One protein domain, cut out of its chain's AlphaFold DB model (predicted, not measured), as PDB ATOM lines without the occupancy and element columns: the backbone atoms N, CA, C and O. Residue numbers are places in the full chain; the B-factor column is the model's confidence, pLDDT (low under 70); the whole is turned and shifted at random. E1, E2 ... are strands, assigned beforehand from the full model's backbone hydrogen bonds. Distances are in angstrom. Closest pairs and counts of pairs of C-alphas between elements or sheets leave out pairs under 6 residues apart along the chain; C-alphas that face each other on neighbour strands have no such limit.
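What this domain is: This is residues 242 to 343 of the 487 residues of the protein "uncharacterized protein LOC108819750" of Raphanus sativus (UniProt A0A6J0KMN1). Two antiparallel sheets lie face to face as a sandwich, one of four strands in the order E1 E2 E7 E6 and one of three in the order E3 E4 E5, their strands only 13 degrees apart in direction. The link from E4 to E5 reaches past one end, where residues 287 to 292 stick out. The printed part has 102 residues, with no named helix and seven strands, E1 to E7; the class is all strand. It is a rod of 57 by 26 by 19 A, only just loose, close to compact, with a radius of gyration of the C-alphas of 15.5 A.

How they stand to each other: E1, residues 242 to 245, and E2, residues 251 to 256, form a hairpin, with N 242 and O 254 2.9 A apart. E3, residues 265 to 269, E4, residues 276 to 282, and E5, residues 296 to 303, form a meander, each strand the antiparallel neighbour of the one before; N 266 and O 280 are 2.8 A apart, as are N 277 and O 301. E6, residues 308 to 318, bends by 63 degrees at residue 311 and forms a hairpin with E7, residues 321 to 330, with N 316 and O 323 2.8 A apart. E7 is also the antiparallel neighbour of E2, with N 253 and O 324 2.8 A apart. Between the sheets, the closest C-alphas of E3 and E6, Val 265 and Met 317, are 6.7 A apart.

Where its parts are: E1 begins at C-alpha 242, (-22.434, 68.750, 15.367). E5 measures 24.2 A, E6 28.6 A and E7 28.7 A, ending at C-alpha 330, (-44.652, 70.892, 16.505).

The domain as a whole: The C-alphas farthest apart, of Gly 288 and Asp 335, are 56.8 A apart. The printed part has no cut. The link E4 to E5 is long. Residues 286 to 289 and 333 to 337 have pLDDT under 70.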
ATOM      1  N   GLU A 242     -21.637  69.970  15.339       83.50
ATOM      2  CA  GLU A 242     -22.434  68.750  15.367       83.50
ATOM      3  C   GLU A 242     -23.867  69.070  15.802       83.50
ATOM      4  O   GLU A 242     -24.076  69.765  16.796       83.50
ATOM      5  N   ILE A 243     -24.854  68.543  15.071       84.12
ATOM      6  CA  ILE A 243     -26.272  68.627  15.425       84.12
ATOM      7  C   ILE A 243     -26.863  67.217  15.524       84.12
ATOM      8  O   ILE A 243     -26.718  66.402  14.610       84.12
ATOM      9  N   LYS A 244     -27.562  66.934  16.629       84.19
ATOM     10  CA  LYS A 244     -28.256  65.664  16.895       84.19
ATOM     11  C   LYS A 244     -29.692  65.919  17.340       84.19
ATOM     12  O   LYS A 244     -29.958  66.857  18.085       84.19
ATOM     13  N   VAL A 245     -30.616  65.046  16.946       82.94
ATOM     14  CA  VAL A 245     -31.973  65.022  17.516       82.94
ATOM     15  C   VAL A 245     -31.962  64.119  18.748       82.94
ATOM     16  O   VAL A 245     -31.625  62.940  18.653       82.94
ATOM     17  N   LEU A 246     -32.321  64.671  19.903       83.19
ATOM     18  CA  LEU A 246     -32.412  63.955  21.170       83.19
ATOM     19  C   LEU A 246     -33.719  63.154  21.267       83.19
ATOM     20  O   LEU A 246     -34.678  63.377  20.528       83.19
ATOM     21  N   ARG A 247     -33.790  62.224  22.228       82.94
ATOM     22  CA  ARG A 247     -34.975  61.367  22.441       82.94
ATOM     23  C   ARG A 247     -36.249  62.149  22.773       82.94
ATOM     24  O   ARG A 247     -37.339  61.672  22.477       82.94
ATOM     25  N   ASN A 248     -36.109  63.322  23.385       83.69
ATOM     26  CA  ASN A 248     -37.204  64.238  23.711       83.69
ATOM     27  C   ASN A 248     -37.547  65.197  22.552       83.69
ATOM     28  O   ASN A 248     -38.130  66.251  22.787       83.69
ATOM     29  N   ASP A 249     -37.127  64.870  21.327       84.38
ATOM     30  CA  ASP A 249     -37.246  65.686  20.119       84.38
ATOM     31  C   ASP A 249     -36.522  67.046  20.162       84.38
ATOM     32  O   ASP A 249     -36.608  67.781  19.183       84.38
ATOM     33  N   SER A 250     -35.767  67.397  21.208       90.44
ATOM     34  CA  SER A 250     -34.922  68.608  21.199       90.44
ATOM     35  C   SER A 250     -33.696  68.425  20.300       90.44
ATOM     36  O   SER A 250     -33.310  67.298  19.990       90.44
ATOM     37  N   LEU A 251     -33.069  69.522  19.872       90.56
ATOM     38  CA  LEU A 251     -31.794  69.458  19.154       90.56
ATOM     39  C   LEU A 251     -30.637  69.680  20.120       90.56
ATOM     40  O   LEU A 251     -30.620  70.671  20.842       90.56
ATOM     41  N   TYR A 252     -29.652  68.795  20.089       91.44
ATOM     42  CA  TYR A 252     -28.335  69.066  20.638       91.44
ATOM     43  C   TYR A 252     -27.470  69.704  19.557       91.44
ATOM     44  O   TYR A 252     -27.401  69.175  18.447       91.44
ATOM     45  N   VAL A 253     -26.831  70.826  19.873       92.44
ATOM     46  CA  VAL A 253     -25.907  71.534  18.988       92.44
ATOM     47  C   VAL A 253     -24.589  71.733  19.721       92.44
ATOM     48  O   VAL A 253     -24.554  72.362  20.772       92.44
ATOM     49  N   ARG A 254     -23.504  71.233  19.148       92.06
ATOM     50  CA  ARG A 254     -22.134  71.412  19.627       92.06
ATOM     51  C   ARG A 254     -21.372  72.241  18.602       92.06
ATOM     52  O   ARG A 254     -21.440  71.922  17.419       92.06
ATOM     53  N   VAL A 255     -20.659  73.276  19.033       92.50
ATOM     54  CA  VAL A 255     -19.877  74.166  18.166       92.50
ATOM     55  C   VAL A 255     -18.502  74.396  18.775       92.50
ATOM     56  O   VAL A 255     -18.399  74.771  19.940       92.50
ATOM     57  N   ASP A 256     -17.453  74.200  17.986       92.00
ATOM     58  CA  ASP A 256     -16.086  74.529  18.377       92.00
ATOM     59  C   ASP A 256     -15.892  76.047  18.268       92.00
ATOM     60  O   ASP A 256     -16.138  76.633  17.218       92.00
ATOM     61  N   LEU A 257     -15.495  76.686  19.368       93.75
ATOM     62  CA  LEU A 257     -15.190  78.115  19.491       93.75
ATOM     63  C   LEU A 257     -13.909  78.282  20.339       93.75
ATOM     64  O   LEU A 257     -13.960  78.834  21.445       93.75
ATOM     65  N   PRO A 258     -12.767  77.732  19.888       92.19
ATOM     66  CA  PRO A 258     -11.546  77.702  20.685       92.19
ATOM     67  C   PRO A 258     -11.080  79.115  21.060       92.19
ATOM     68  O   PRO A 258     -11.036  80.028  20.239       92.19
ATOM     69  N   GLY A 259     -10.721  79.299  22.326       92.06
ATOM     70  CA  GLY A 259     -10.228  80.565  22.867       92.06
ATOM     71  C   GLY A 259     -11.311  81.503  23.407       92.06
ATOM     72  O   GLY A 259     -10.962  82.487  24.060       92.06
ATOM     73  N   VAL A 260     -12.594  81.203  23.187       94.75
ATOM     74  CA  VAL A 260     -13.720  81.958  23.760       94.75
ATOM     75  C   VAL A 260     -13.924  81.561  25.233       94.75
ATOM     76  O   VAL A 260     -14.070  80.368  25.513       94.75
ATOM     77  N   PRO A 261     -13.964  82.521  26.177       93.31
ATOM     78  CA  PRO A 261     -14.243  82.239  27.585       93.31
ATOM     79  C   PRO A 261     -15.603  81.592  27.845       93.31
ATOM     80  O   PRO A 261     -16.567  81.799  27.107       93.31
ATOM     81  N   ASP A 262     -15.692  80.872  28.963       91.44
ATOM     82  CA  ASP A 262     -16.886  80.135  29.395       91.44
ATOM     83  C   ASP A 262     -18.142  81.021  29.557       91.44
ATOM     84  O   ASP A 262     -19.266  80.541  29.431       91.44
ATOM     85  N   ASP A 263     -17.978  82.320  29.814       90.94
ATOM     86  CA  ASP A 263     -19.056  83.300  30.000       90.94
ATOM     87  C   ASP A 263     -19.192  84.303  28.837       90.94
ATOM     88  O   ASP A 263     -20.080  85.156  28.845       90.94
ATOM     89  N   ALA A 264     -18.350  84.190  27.806       89.94
ATOM     90  CA  ALA A 264     -18.253  85.164  26.717       89.94
ATOM     91  C   ALA A 264     -19.095  84.812  25.479       89.94
ATOM     92  O   ALA A 264     -18.967  85.453  24.430       89.94
ATOM     93  N   VAL A 265     -19.971  83.809  25.578       94.56
ATOM     94  CA  VAL A 265     -20.871  83.435  24.484       94.56
ATOM     95  C   VAL A 265     -22.202  84.175  24.583       94.56
ATOM     96  O   VAL A 265     -22.799  84.316  25.648       94.56
ATOM     97  N   ARG A 266     -22.715  84.621  23.438       95.06
ATOM     98  CA  ARG A 266     -24.063  85.177  23.307       95.06
ATOM     99  C   ARG A 266     -24.852  84.312  22.348       95.06
ATOM    100  O   ARG A 266     -24.333  83.908  21.310       95.06
ATOM    101  N   HIS A 267     -26.117  84.071  22.664       94.94
ATOM    102  CA  HIS A 267     -27.039  83.404  21.758       94.94
ATOM    103  C   HIS A 267     -28.399  84.102  21.761       94.94
ATOM    104  O   HIS A 267     -28.771  84.774  22.722       94.94
ATOM    105  N   ARG A 268     -29.148  83.967  20.667       94.69
ATOM    106  CA  ARG A 268     -30.525  84.461  20.560       94.69
ATOM    107  C   ARG A 268     -31.331  83.625  19.581       94.69
ATOM    108  O   ARG A 268     -30.826  83.243  18.528       94.69
ATOM    109  N   VAL A 269     -32.599  83.401  19.893       95.50
ATOM    110  CA  VAL A 269     -33.552  82.797  18.954       95.50
ATOM    111  C   VAL A 269     -34.020  83.862  17.958       95.50
ATOM    112  O   VAL A 269     -34.173  85.034  18.306       95.50
ATOM    113  N   ASP A 270     -34.225  83.470  16.704       91.38
ATOM    114  CA  ASP A 270     -34.898  84.293  15.706       91.38
ATOM    115  C   ASP A 270     -36.304  84.676  16.192       91.38
ATOM    116  O   ASP A 270     -37.190  83.828  16.284       91.38
ATOM    117  N   ALA A 271     -36.508  85.961  16.475       88.38
ATOM    118  CA  ALA A 271     -37.766  86.477  17.001       88.38
ATOM    119  C   ALA A 271     -38.925  86.404  15.994       88.38
ATOM    120  O   ALA A 271     -40.078  86.498  16.402       88.38
ATOM    121  N   VAL A 272     -38.635  86.272  14.693       87.56
ATOM    122  CA  VAL A 272     -39.667  86.321  13.650       87.56
ATOM    123  C   VAL A 272     -40.175  84.931  13.309       87.56
ATOM    124  O   VAL A 272     -41.376  84.694  13.360       87.56
ATOM    125  N   ARG A 273     -39.280  84.013  12.921       85.81
ATOM    126  CA  ARG A 273     -39.685  82.673  12.471       85.81
ATOM    127  C   ARG A 273     -39.469  81.596  13.526       85.81
ATOM    128  O   ARG A 273     -39.933  80.478  13.323       85.81
ATOM    129  N   GLN A 274     -38.719  81.897  14.592       92.62
ATOM    130  CA  GLN A 274     -38.353  80.941  15.640       92.62
ATOM    131  C   GLN A 274     -37.746  79.651  15.064       92.62
ATOM    132  O   GLN A 274     -38.010  78.549  15.534       92.62
ATOM    133  N   LYS A 275     -36.946  79.776  13.995       90.94
ATOM    134  CA  LYS A 275     -36.307  78.630  13.320       90.94
ATOM    135  C   LYS A 275     -34.827  78.504  13.610       90.94
ATOM    136  O   LYS A 275     -34.300  77.403  13.529       90.94
ATOM    137  N   LEU A 276     -34.156  79.608  13.914       93.19
ATOM    138  CA  LEU A 276     -32.709  79.654  14.065       93.19
ATOM    139  C   LEU A 276     -32.336  80.173  15.446       93.19
ATOM    140  O   LEU A 276     -32.969  81.088  15.967       93.19
ATOM    141  N   VAL A 277     -31.270  79.613  15.997       95.75
ATOM    142  CA  VAL A 277     -30.502  80.178  17.099       95.75
ATOM    143  C   VAL A 277     -29.252  80.787  16.491       95.75
ATOM    144  O   VAL A 277     -28.471  80.084  15.856       95.75
ATOM    145  N   PHE A 278     -29.069  82.089  16.663       95.31
ATOM    146  CA  PHE A 278     -27.815  82.765  16.355       95.31
ATOM    147  C   PHE A 278     -26.907  82.684  17.571       95.31
ATOM    148  O   PHE A 278     -27.383  82.896  18.685       95.31
ATOM    149  N   PHE A 279     -25.624  82.424  17.357       96.38
ATOM    150  CA  PHE A 279     -24.610  82.430  18.405       96.38
ATOM    151  C   PHE A 279     -23.407  83.265  17.976       96.38
ATOM    152  O   PHE A 279     -23.105  83.375  16.787       96.38
ATOM    153  N   SER A 280     -22.720  83.843  18.952       96.31
ATOM    154  CA  SER A 280     -21.481  84.587  18.753       96.31
ATOM    155  C   SER A 280     -20.599  84.501  19.990       96.31
ATOM    156  O   SER A 280     -21.120  84.427  21.104       96.31
ATOM    157  N   GLY A 281     -19.290  84.582  19.808       95.31
ATOM    158  CA  GLY A 281     -18.315  84.620  20.896       95.31
ATOM    159  C   GLY A 281     -17.042  85.310  20.435       95.31
ATOM    160  O   GLY A 281     -16.761  85.349  19.239       95.31
ATOM    161  N   GLU A 282     -16.289  85.869  21.371       93.56
ATOM    162  CA  GLU A 282     -15.029  86.549  21.086       93.56
ATOM    163  C   GLU A 282     -13.908  85.880  21.873       93.56
ATOM    164  O   GLU A 282     -14.063  85.548  23.051       93.56
ATOM    165  N   GLU A 283     -12.799  85.624  21.196       90.56
ATOM    166  CA  GLU A 283     -11.604  85.096  21.826       90.56
ATOM    167  C   GLU A 283     -10.930  86.148  22.716       90.56
ATOM    168  O   GLU A 283     -10.948  87.345  22.436       90.56
ATOM    169  N   THR A 284     -10.270  85.704  23.782       83.50
ATOM    170  CA  THR A 284      -9.442  86.593  24.600       83.50
ATOM    171  C   THR A 284      -8.210  87.097  23.850       83.50
ATOM    172  O   THR A 284      -7.437  86.314  23.294       83.50
ATOM    173  N   LEU A 285      -7.974  88.414  23.892       77.62
ATOM    174  CA  LEU A 285      -6.694  88.995  23.481       77.62
ATOM    175  C   LEU A 285      -5.581  88.450  24.387       77.62
ATOM    176  O   LEU A 285      -5.711  88.453  25.611       77.62
ATOM    177  N   ARG A 286      -4.490  87.977  23.782       69.19
ATOM    178  CA  ARG A 286      -3.385  87.292  24.468       69.19
ATOM    179  C   ARG A 286      -2.048  87.939  24.131       69.19
ATOM    180  O   ARG A 286      -1.889  88.522  23.056       69.19
ATOM    181  N   ASP A 287      -1.075  87.768  25.021       57.84
ATOM    182  CA  ASP A 287       0.294  88.232  24.803       57.84
ATOM    183  C   ASP A 287       0.890  87.630  23.526       57.84
ATOM    184  O   ASP A 287       0.794  86.434  23.255       57.84
ATOM    185  N   GLY A 288       1.492  88.492  22.709       57.88
ATOM    186  CA  GLY A 288       2.050  88.111  21.414       57.88
ATOM    187  C   GLY A 288       1.032  88.064  20.270       57.88
ATOM    188  O   GLY A 288       1.465  88.084  19.116       57.88
ATOM    189  N   LEU A 289      -0.278  88.097  20.529       65.56
ATOM    190  CA  LEU A 289      -1.306  88.219  19.492       65.56
ATOM    191  C   LEU A 289      -1.607  89.697  19.211       65.56
ATOM    192  O   LEU A 289      -1.652  90.509  20.136       65.56
ATOM    193  N   LYS A 290      -1.792  90.079  17.944       71.06
ATOM    194  CA  LYS A 290      -2.247  91.441  17.647       71.06
ATOM    195  C   LYS A 290      -3.767  91.520  17.768       71.06
ATOM    196  O   LYS A 290      -4.454  90.515  17.609       71.06
ATOM    197  N   ALA A 291      -4.294  92.716  18.020       74.44
ATOM    198  CA  ALA A 291      -5.737  92.921  18.133       74.44
ATOM    199  C   ALA A 291      -6.483  92.497  16.856       74.44
ATOM    200  O   ALA A 291      -7.572  91.943  16.941       74.44
ATOM    201  N   GLU A 292      -5.874  92.689  15.682       76.88
ATOM    202  CA  GLU A 292      -6.429  92.244  14.401       76.88
ATOM    203  C   GLU A 292      -6.502  90.715  14.223       76.88
ATOM    204  O   GLU A 292      -7.258  90.250  13.372       76.88
ATOM    205  N   ASP A 293      -5.767  89.939  15.026       77.88
ATOM    206  CA  ASP A 293      -5.703  88.475  14.935       77.88
ATOM    207  C   ASP A 293      -6.721  87.780  15.865       77.88
ATOM    208  O   ASP A 293      -6.912  86.559  15.774       77.88
ATOM    209  N   VAL A 294      -7.371  88.534  16.763       85.62
ATOM    210  CA  VAL A 294      -8.371  88.027  17.720       85.62
ATOM    211  C   VAL A 294      -9.612  87.548  16.976       85.62
ATOM    212  O   VAL A 294     -10.162  88.264  16.136       85.62
ATOM    213  N   ARG A 295     -10.054  86.322  17.275       90.69
ATOM    214  CA  ARG A 295     -11.181  85.703  16.577       90.69
ATOM    215  C   ARG A 295     -12.510  86.190  17.130       90.69
ATOM    216  O   ARG A 295     -12.809  86.021  18.311       90.69
ATOM    217  N   GLU A 296     -13.334  86.721  16.235       93.19
ATOM    218  CA  GLU A 296     -14.758  86.924  16.480       93.19
ATOM    219  C   GLU A 296     -15.526  85.829  15.746       93.19
ATOM    220  O   GLU A 296     -15.408  85.678  14.525       93.19
ATOM    221  N   TYR A 297     -16.317  85.073  16.498       94.81
ATOM    222  CA  TYR A 297     -17.141  83.997  15.989       94.81
ATOM    223  C   TYR A 297     -18.592  84.439  15.854       94.81
ATOM    224  O   TYR A 297     -19.146  85.073  16.752       94.81
ATOM    225  N   SER A 298     -19.242  84.039  14.766       94.44
ATOM    226  CA  SER A 298     -20.678  84.202  14.575       94.44
ATOM    227  C   SER A 298     -21.227  83.095  13.681       94.44
ATOM    228  O   SER A 298     -20.674  82.789  12.627       94.44
ATOM    229  N   GLY A 299     -22.361  82.526  14.073       92.88
ATOM    230  CA  GLY A 299     -23.025  81.477  13.313       92.88
ATOM    231  C   GLY A 299     -24.486  81.306  13.695       92.88
ATOM    232  O   GLY A 299     -25.047  82.051  14.503       92.88
ATOM    233  N   SER A 300     -25.124  80.313  13.083       92.94
ATOM    234  CA  SER A 300     -26.496  79.941  13.406       92.94
ATOM    235  C   SER A 300     -26.699  78.439  13.307       92.94
ATOM    236  O   SER A 300     -26.091  77.808  12.448       92.94
ATOM    237  N   ALA A 301     -27.588  77.895  14.131       92.00
ATOM    238  CA  ALA A 301     -28.058  76.518  14.045       92.00
ATOM    239  C   ALA A 301     -29.554  76.446  14.380       92.00
ATOM    240  O   ALA A 301     -30.060  77.274  15.135       92.00
ATOM    241  N   GLY A 302     -30.284  75.475  13.840       89.38
ATOM    242  CA  GLY A 302     -31.701  75.326  14.155       89.38
ATOM    243  C   GLY A 302     -32.463  74.393  13.227       89.38
ATOM    244  O   GLY A 302     -31.951  73.376  12.765       89.38
ATOM    245  N   LEU A 303     -33.723  74.731  12.985       88.94
ATOM    246  CA  LEU A 303     -34.707  73.912  12.293       88.94
ATOM    247  C   LEU A 303     -34.679  74.175  10.788       88.94
ATOM    248  O   LEU A 303     -34.842  75.307  10.341       88.94
ATOM    249  N   GLY A 304     -34.544  73.102  10.012       84.81
ATOM    250  CA  GLY A 304     -34.716  73.110   8.558       84.81
ATOM    251  C   GLY A 304     -36.128  72.728   8.108       84.81
ATOM    252  O   GLY A 304     -36.367  72.636   6.910       84.81
ATOM    253  N   CYS A 305     -37.052  72.452   9.041       83.81
ATOM    254  CA  CYS A 305     -38.437  72.085   8.736       83.81
ATOM    255  C   CYS A 305     -39.439  73.218   9.009       83.81
ATOM    256  O   CYS A 305     -39.309  74.015   9.944       83.81
ATOM    257  N   ASP A 306     -40.527  73.212   8.241       83.88
ATOM    258  CA  ASP A 306     -41.608  74.194   8.374       83.88
ATOM    259  C   ASP A 306     -42.642  73.837   9.452       83.88
ATOM    260  O   ASP A 306     -43.529  74.641   9.738       83.88
ATOM    261  N   CYS A 307     -42.524  72.662  10.076       87.38
ATOM    262  CA  CYS A 307     -43.511  72.138  11.019       87.38
ATOM    263  C   CYS A 307     -43.163  72.310  12.500       87.38
ATOM    264  O   CYS A 307     -44.008  72.012  13.338       87.38
ATOM    265  N   CYS A 308     -41.954  72.772  12.831       89.50
ATOM    266  CA  CYS A 308     -41.513  72.955  14.216       89.50
ATOM    267  C   CYS A 308     -41.091  74.400  14.499       89.50
ATOM    268  O   CYS A 308     -40.532  75.044  13.617       89.50
ATOM    269  N   GLU A 309     -41.283  74.885  15.720       93.06
ATOM    270  CA  GLU A 309     -40.795  76.191  16.194       93.06
ATOM    271  C   GLU A 309     -39.926  76.013  17.438       93.06
ATOM    272  O   GLU A 309     -40.190  75.138  18.263       93.06
ATOM    273  N   ILE A 310     -38.871  76.819  17.553       95.06
ATOM    274  CA  ILE A 310     -37.971  76.851  18.706       95.06
ATOM    275  C   ILE A 310     -38.652  77.605  19.840       95.06
ATOM    276  O   ILE A 310     -39.067  78.751  19.676       95.06
ATOM    277  N   THR A 311     -38.705  76.982  21.012       93.50
ATOM    278  CA  THR A 311     -39.309  77.571  22.215       93.50
ATOM    279  C   THR A 311     -38.285  78.031  23.237       93.50
ATOM    280  O   THR A 311     -38.588  78.897  24.054       93.50
ATOM    281  N   GLY A 312     -37.076  77.476  23.200       93.88
ATOM    282  CA  GLY A 312     -36.043  77.784  24.176       93.88
ATOM    283  C   GLY A 312     -34.688  77.218  23.789       93.88
ATOM    284  O   GLY A 312     -34.583  76.329  22.941       93.88
ATOM    285  N   VAL A 313     -33.657  77.766  24.421       96.50
ATOM    286  CA  VAL A 313     -32.269  77.333  24.281       96.50
ATOM    287  C   VAL A 313     -31.660  77.309  25.672       96.50
ATOM    288  O   VAL A 313     -31.690  78.321  26.367       96.50
ATOM    289  N   ASP A 314     -31.122  76.161  26.060       95.12
ATOM    290  CA  ASP A 314     -30.163  76.066  27.156       95.12
ATOM    291  C   ASP A 314     -28.761  75.996  26.552       95.12
ATOM    292  O   ASP A 314     -28.557  75.281  25.569       95.12
ATOM    293  N   SER A 315     -27.807  76.763  27.078       95.12
ATOM    294  CA  SER A 315     -26.471  76.884  26.492       95.12
ATOM    295  C   SER A 315     -25.381  76.811  27.546       95.12
ATOM    296  O   SER A 315     -25.453  77.504  28.560       95.12
ATOM    297  N   LYS A 316     -24.318  76.070  27.246       94.88
ATOM    298  CA  LYS A 316     -23.115  75.975  28.066       94.88
ATOM    299  C   LYS A 316     -21.878  76.120  27.192       94.88
ATOM    300  O   LYS A 316     -21.680  75.335  26.269       94.88
ATOM    301  N   MET A 317     -21.038  77.099  27.503       94.69
ATOM    302  CA  MET A 317     -19.714  77.244  26.910       94.69
ATOM    303  C   MET A 317     -18.682  76.703  27.896       94.69
ATOM    304  O   MET A 317     -18.709  77.051  29.076       94.69
ATOM    305  N   LYS A 318     -17.834  75.784  27.434       92.88
ATOM    306  CA  LYS A 318     -16.751  75.233  28.249       92.88
ATOM    307  C   LYS A 318     -15.630  74.702  27.369       92.88
ATOM    308  O   LYS A 318     -15.911  74.018  26.382       92.88
ATOM    309  N   ASP A 319     -14.388  75.003  27.741       91.19
ATOM    310  CA  ASP A 319     -13.170  74.476  27.109       91.19
ATOM    311  C   ASP A 319     -13.144  74.708  25.590       91.19
ATOM    312  O   ASP A 319     -12.802  73.829  24.801       91.19
ATOM    313  N   GLY A 320     -13.569  75.899  25.157       92.56
ATOM    314  CA  GLY A 320     -13.596  76.245  23.736       92.56
ATOM    315  C   GLY A 320     -14.708  75.555  22.939       92.56
ATOM    316  O   GLY A 320     -14.616  75.492  21.717       92.56
ATOM    317  N   VAL A 321     -15.743  75.009  23.591       93.81
ATOM    318  CA  VAL A 321     -16.889  74.361  22.927       93.81
ATOM    319  C   VAL A 321     -18.212  74.876  23.491       93.81
ATOM    320  O   VAL A 321     -18.502  74.729  24.681       93.81
ATOM    321  N   LEU A 322     -19.053  75.414  22.605       95.75
ATOM    322  CA  LEU A 322     -20.435  75.787  22.889       95.75
ATOM    323  C   LEU A 322     -21.342  74.573  22.700       95.75
ATOM    324  O   LEU A 322     -21.387  73.977  21.628       95.75
ATOM    325  N   ARG A 323     -22.115  74.244  23.729       94.62
ATOM    326  CA  ARG A 323     -23.130  73.191  23.722       94.62
ATOM    327  C   ARG A 323     -24.489  73.823  23.951       94.62
ATOM    328  O   ARG A 323     -24.652  74.589  24.894       94.62
ATOM    329  N   MET A 324     -25.457  73.522  23.098       96.38
ATOM    330  CA  MET A 324     -26.817  74.035  23.200       96.38
ATOM    331  C   MET A 324     -27.831  72.900  23.128       96.38
ATOM    332  O   MET A 324     -27.728  72.020  22.274       96.38
ATOM    333  N   ILE A 325     -28.847  72.961  23.985       95.88
ATOM    334  CA  ILE A 325     -30.067  72.165  23.873       95.88
ATOM    335  C   ILE A 325     -31.170  73.104  23.392       95.88
ATOM    336  O   ILE A 325     -31.626  73.984  24.117       95.88
ATOM    337  N   VAL A 326     -31.591  72.923  22.144       95.31
ATOM    338  CA  VAL A 326     -32.626  73.725  21.493       95.31
ATOM    339  C   VAL A 326     -33.955  72.984  21.590       95.31
ATOM    340  O   VAL A 326     -34.186  71.983  20.901       95.31
ATOM    341  N   SER A 327     -34.836  73.475  22.456       94.94
ATOM    342  CA  SER A 327     -36.191  72.953  22.613       94.94
ATOM    343  C   SER A 327     -37.081  73.410  21.462       94.94
ATOM    344  O   SER A 327     -37.002  74.554  21.008       94.94
ATOM    345  N   ARG A 328     -37.955  72.514  20.994       92.12
ATOM    346  CA  ARG A 328     -38.890  72.797  19.902       92.12
ATOM    347  C   ARG A 328     -40.261  72.181  20.144       92.12
ATOM    348  O   ARG A 328     -40.380  71.177  20.840       92.12
ATOM    349  N   VAL A 329     -41.274  72.750  19.503       90.81
ATOM    350  CA  VAL A 329     -42.648  72.230  19.472       90.81
ATOM    351  C   VAL A 329     -43.107  72.035  18.036       90.81
ATOM    352  O   VAL A 329     -42.671  72.758  17.141       90.81
ATOM    353  N   LYS A 330     -43.988  71.059  17.801       87.00
ATOM    354  CA  LYS A 330     -44.652  70.892  16.505       87.00
ATOM    355  C   LYS A 330     -45.821  71.867  16.412       87.00
ATOM    356  O   LYS A 330     -46.687  71.874  17.277       87.00
ATOM    357  N   VAL A 331     -45.838  72.658  15.347       87.06
ATOM    358  CA  VAL A 331     -46.900  73.627  15.030       87.06
ATOM    359  C   VAL A 331     -47.710  73.232  13.795       87.06
ATOM    360  O   VAL A 331     -48.750  73.819  13.520       87.06
ATOM    361  N   LYS A 332     -47.247  72.224  13.046       83.44
ATOM    362  CA  LYS A 332     -47.986  71.593  11.947       83.44
ATOM    363  C   LYS A 332     -47.837  70.079  12.035       83.44
ATOM    364  O   LYS A 332     -46.725  69.587  12.243       83.44
ATOM    365  N   ASP A 333     -48.935  69.360  11.833       69.44
ATOM    366  CA  ASP A 333     -48.930  67.900  11.788       69.44
ATOM    367  C   ASP A 333     -48.467  67.391  10.419       69.44
ATOM    368  O   ASP A 333     -49.016  67.744   9.376       69.44
ATOM    369  N   HIS A 334     -47.448  66.536  10.441       64.81
ATOM    370  CA  HIS A 334     -47.033  65.699   9.322       64.81
ATOM    371  C   HIS A 334     -46.665  64.311   9.860       64.81
ATOM    372  O   HIS A 334     -46.117  64.200  10.960       64.81
ATOM    373  N   ASP A 335     -46.920  63.269   9.066       55.84
ATOM    374  CA  ASP A 335     -46.829  61.859   9.485       55.84
ATOM    375  C   ASP A 335     -45.398  61.356   9.787       55.84
ATOM    376  O   ASP A 335     -45.225  60.281  10.359       55.84
ATOM    377  N   ASN A 336     -44.353  62.136   9.471       59.69
ATOM    378  CA  ASN A 336     -42.948  61.745   9.644       59.69
ATOM    379  C   ASN A 336     -42.238  62.524  10.770       59.69
ATOM    380  O   ASN A 336     -42.505  63.701  11.018       59.69
ATOM    381  N   LYS A 337     -41.265  61.884  11.441       61.28
ATOM    382  CA  LYS A 337     -40.385  62.543  12.431       61.28
ATOM    383  C   LYS A 337     -39.610  63.703  11.769       61.28
ATOM    384  O   LYS A 337     -38.848  63.459  10.839       61.28
ATOM    385  N   CYS A 338     -39.760  64.952  12.248       70.19
ATOM    386  CA  CYS A 338     -38.964  66.088  11.741       70.19
ATOM    387  C   CYS A 338     -37.508  65.967  12.224       70.19
ATOM    388  O   CYS A 338     -37.189  66.271  13.374       70.19
ATOM    389  N   ALA A 339     -36.615  65.565  11.320       71.06
ATOM    390  CA  ALA A 339     -35.169  65.499  11.548       71.06
ATOM    391  C   ALA A 339     -34.374  66.500  10.685       71.06
ATOM    392  O   ALA A 339     -33.155  66.412  10.618       71.06
ATOM    393  N   HIS A 340     -35.042  67.456  10.026       78.38
ATOM    394  CA  HIS A 340     -34.364  68.474   9.221       78.38
ATOM    395  C   HIS A 340     -33.853  69.617  10.102       78.38
ATOM    396  O   HIS A 340     -34.638  70.324  10.741       78.38
ATOM    397  N   PHE A 341     -32.539  69.819  10.096       80.06
ATOM    398  CA  PHE A 341     -31.833  70.890  10.794       80.06
ATOM    399  C   PHE A 341     -30.897  71.633   9.840       80.06
ATOM    400  O   PHE A 341     -30.568  71.137   8.761       80.06
ATOM    401  N   VAL A 342     -30.505  72.841  10.232       77.38
ATOM    402  CA  VAL A 342     -29.619  73.717   9.459       77.38
ATOM    403  C   VAL A 342     -28.573  74.373  10.367       77.38
ATOM    404  O   VAL A 342     -28.907  74.695  11.507       77.38
ATOM    405  N   PRO A 343     -27.350  74.626   9.869       73.38
ATOM    406  CA  PRO A 343     -26.794  74.041   8.648       73.38
ATOM    407  C   PRO A 343     -26.622  72.515   8.811       73.38
ATOM    408  O   PRO A 343     -26.622  72.017   9.937       73.38
TER     409      PRO A 343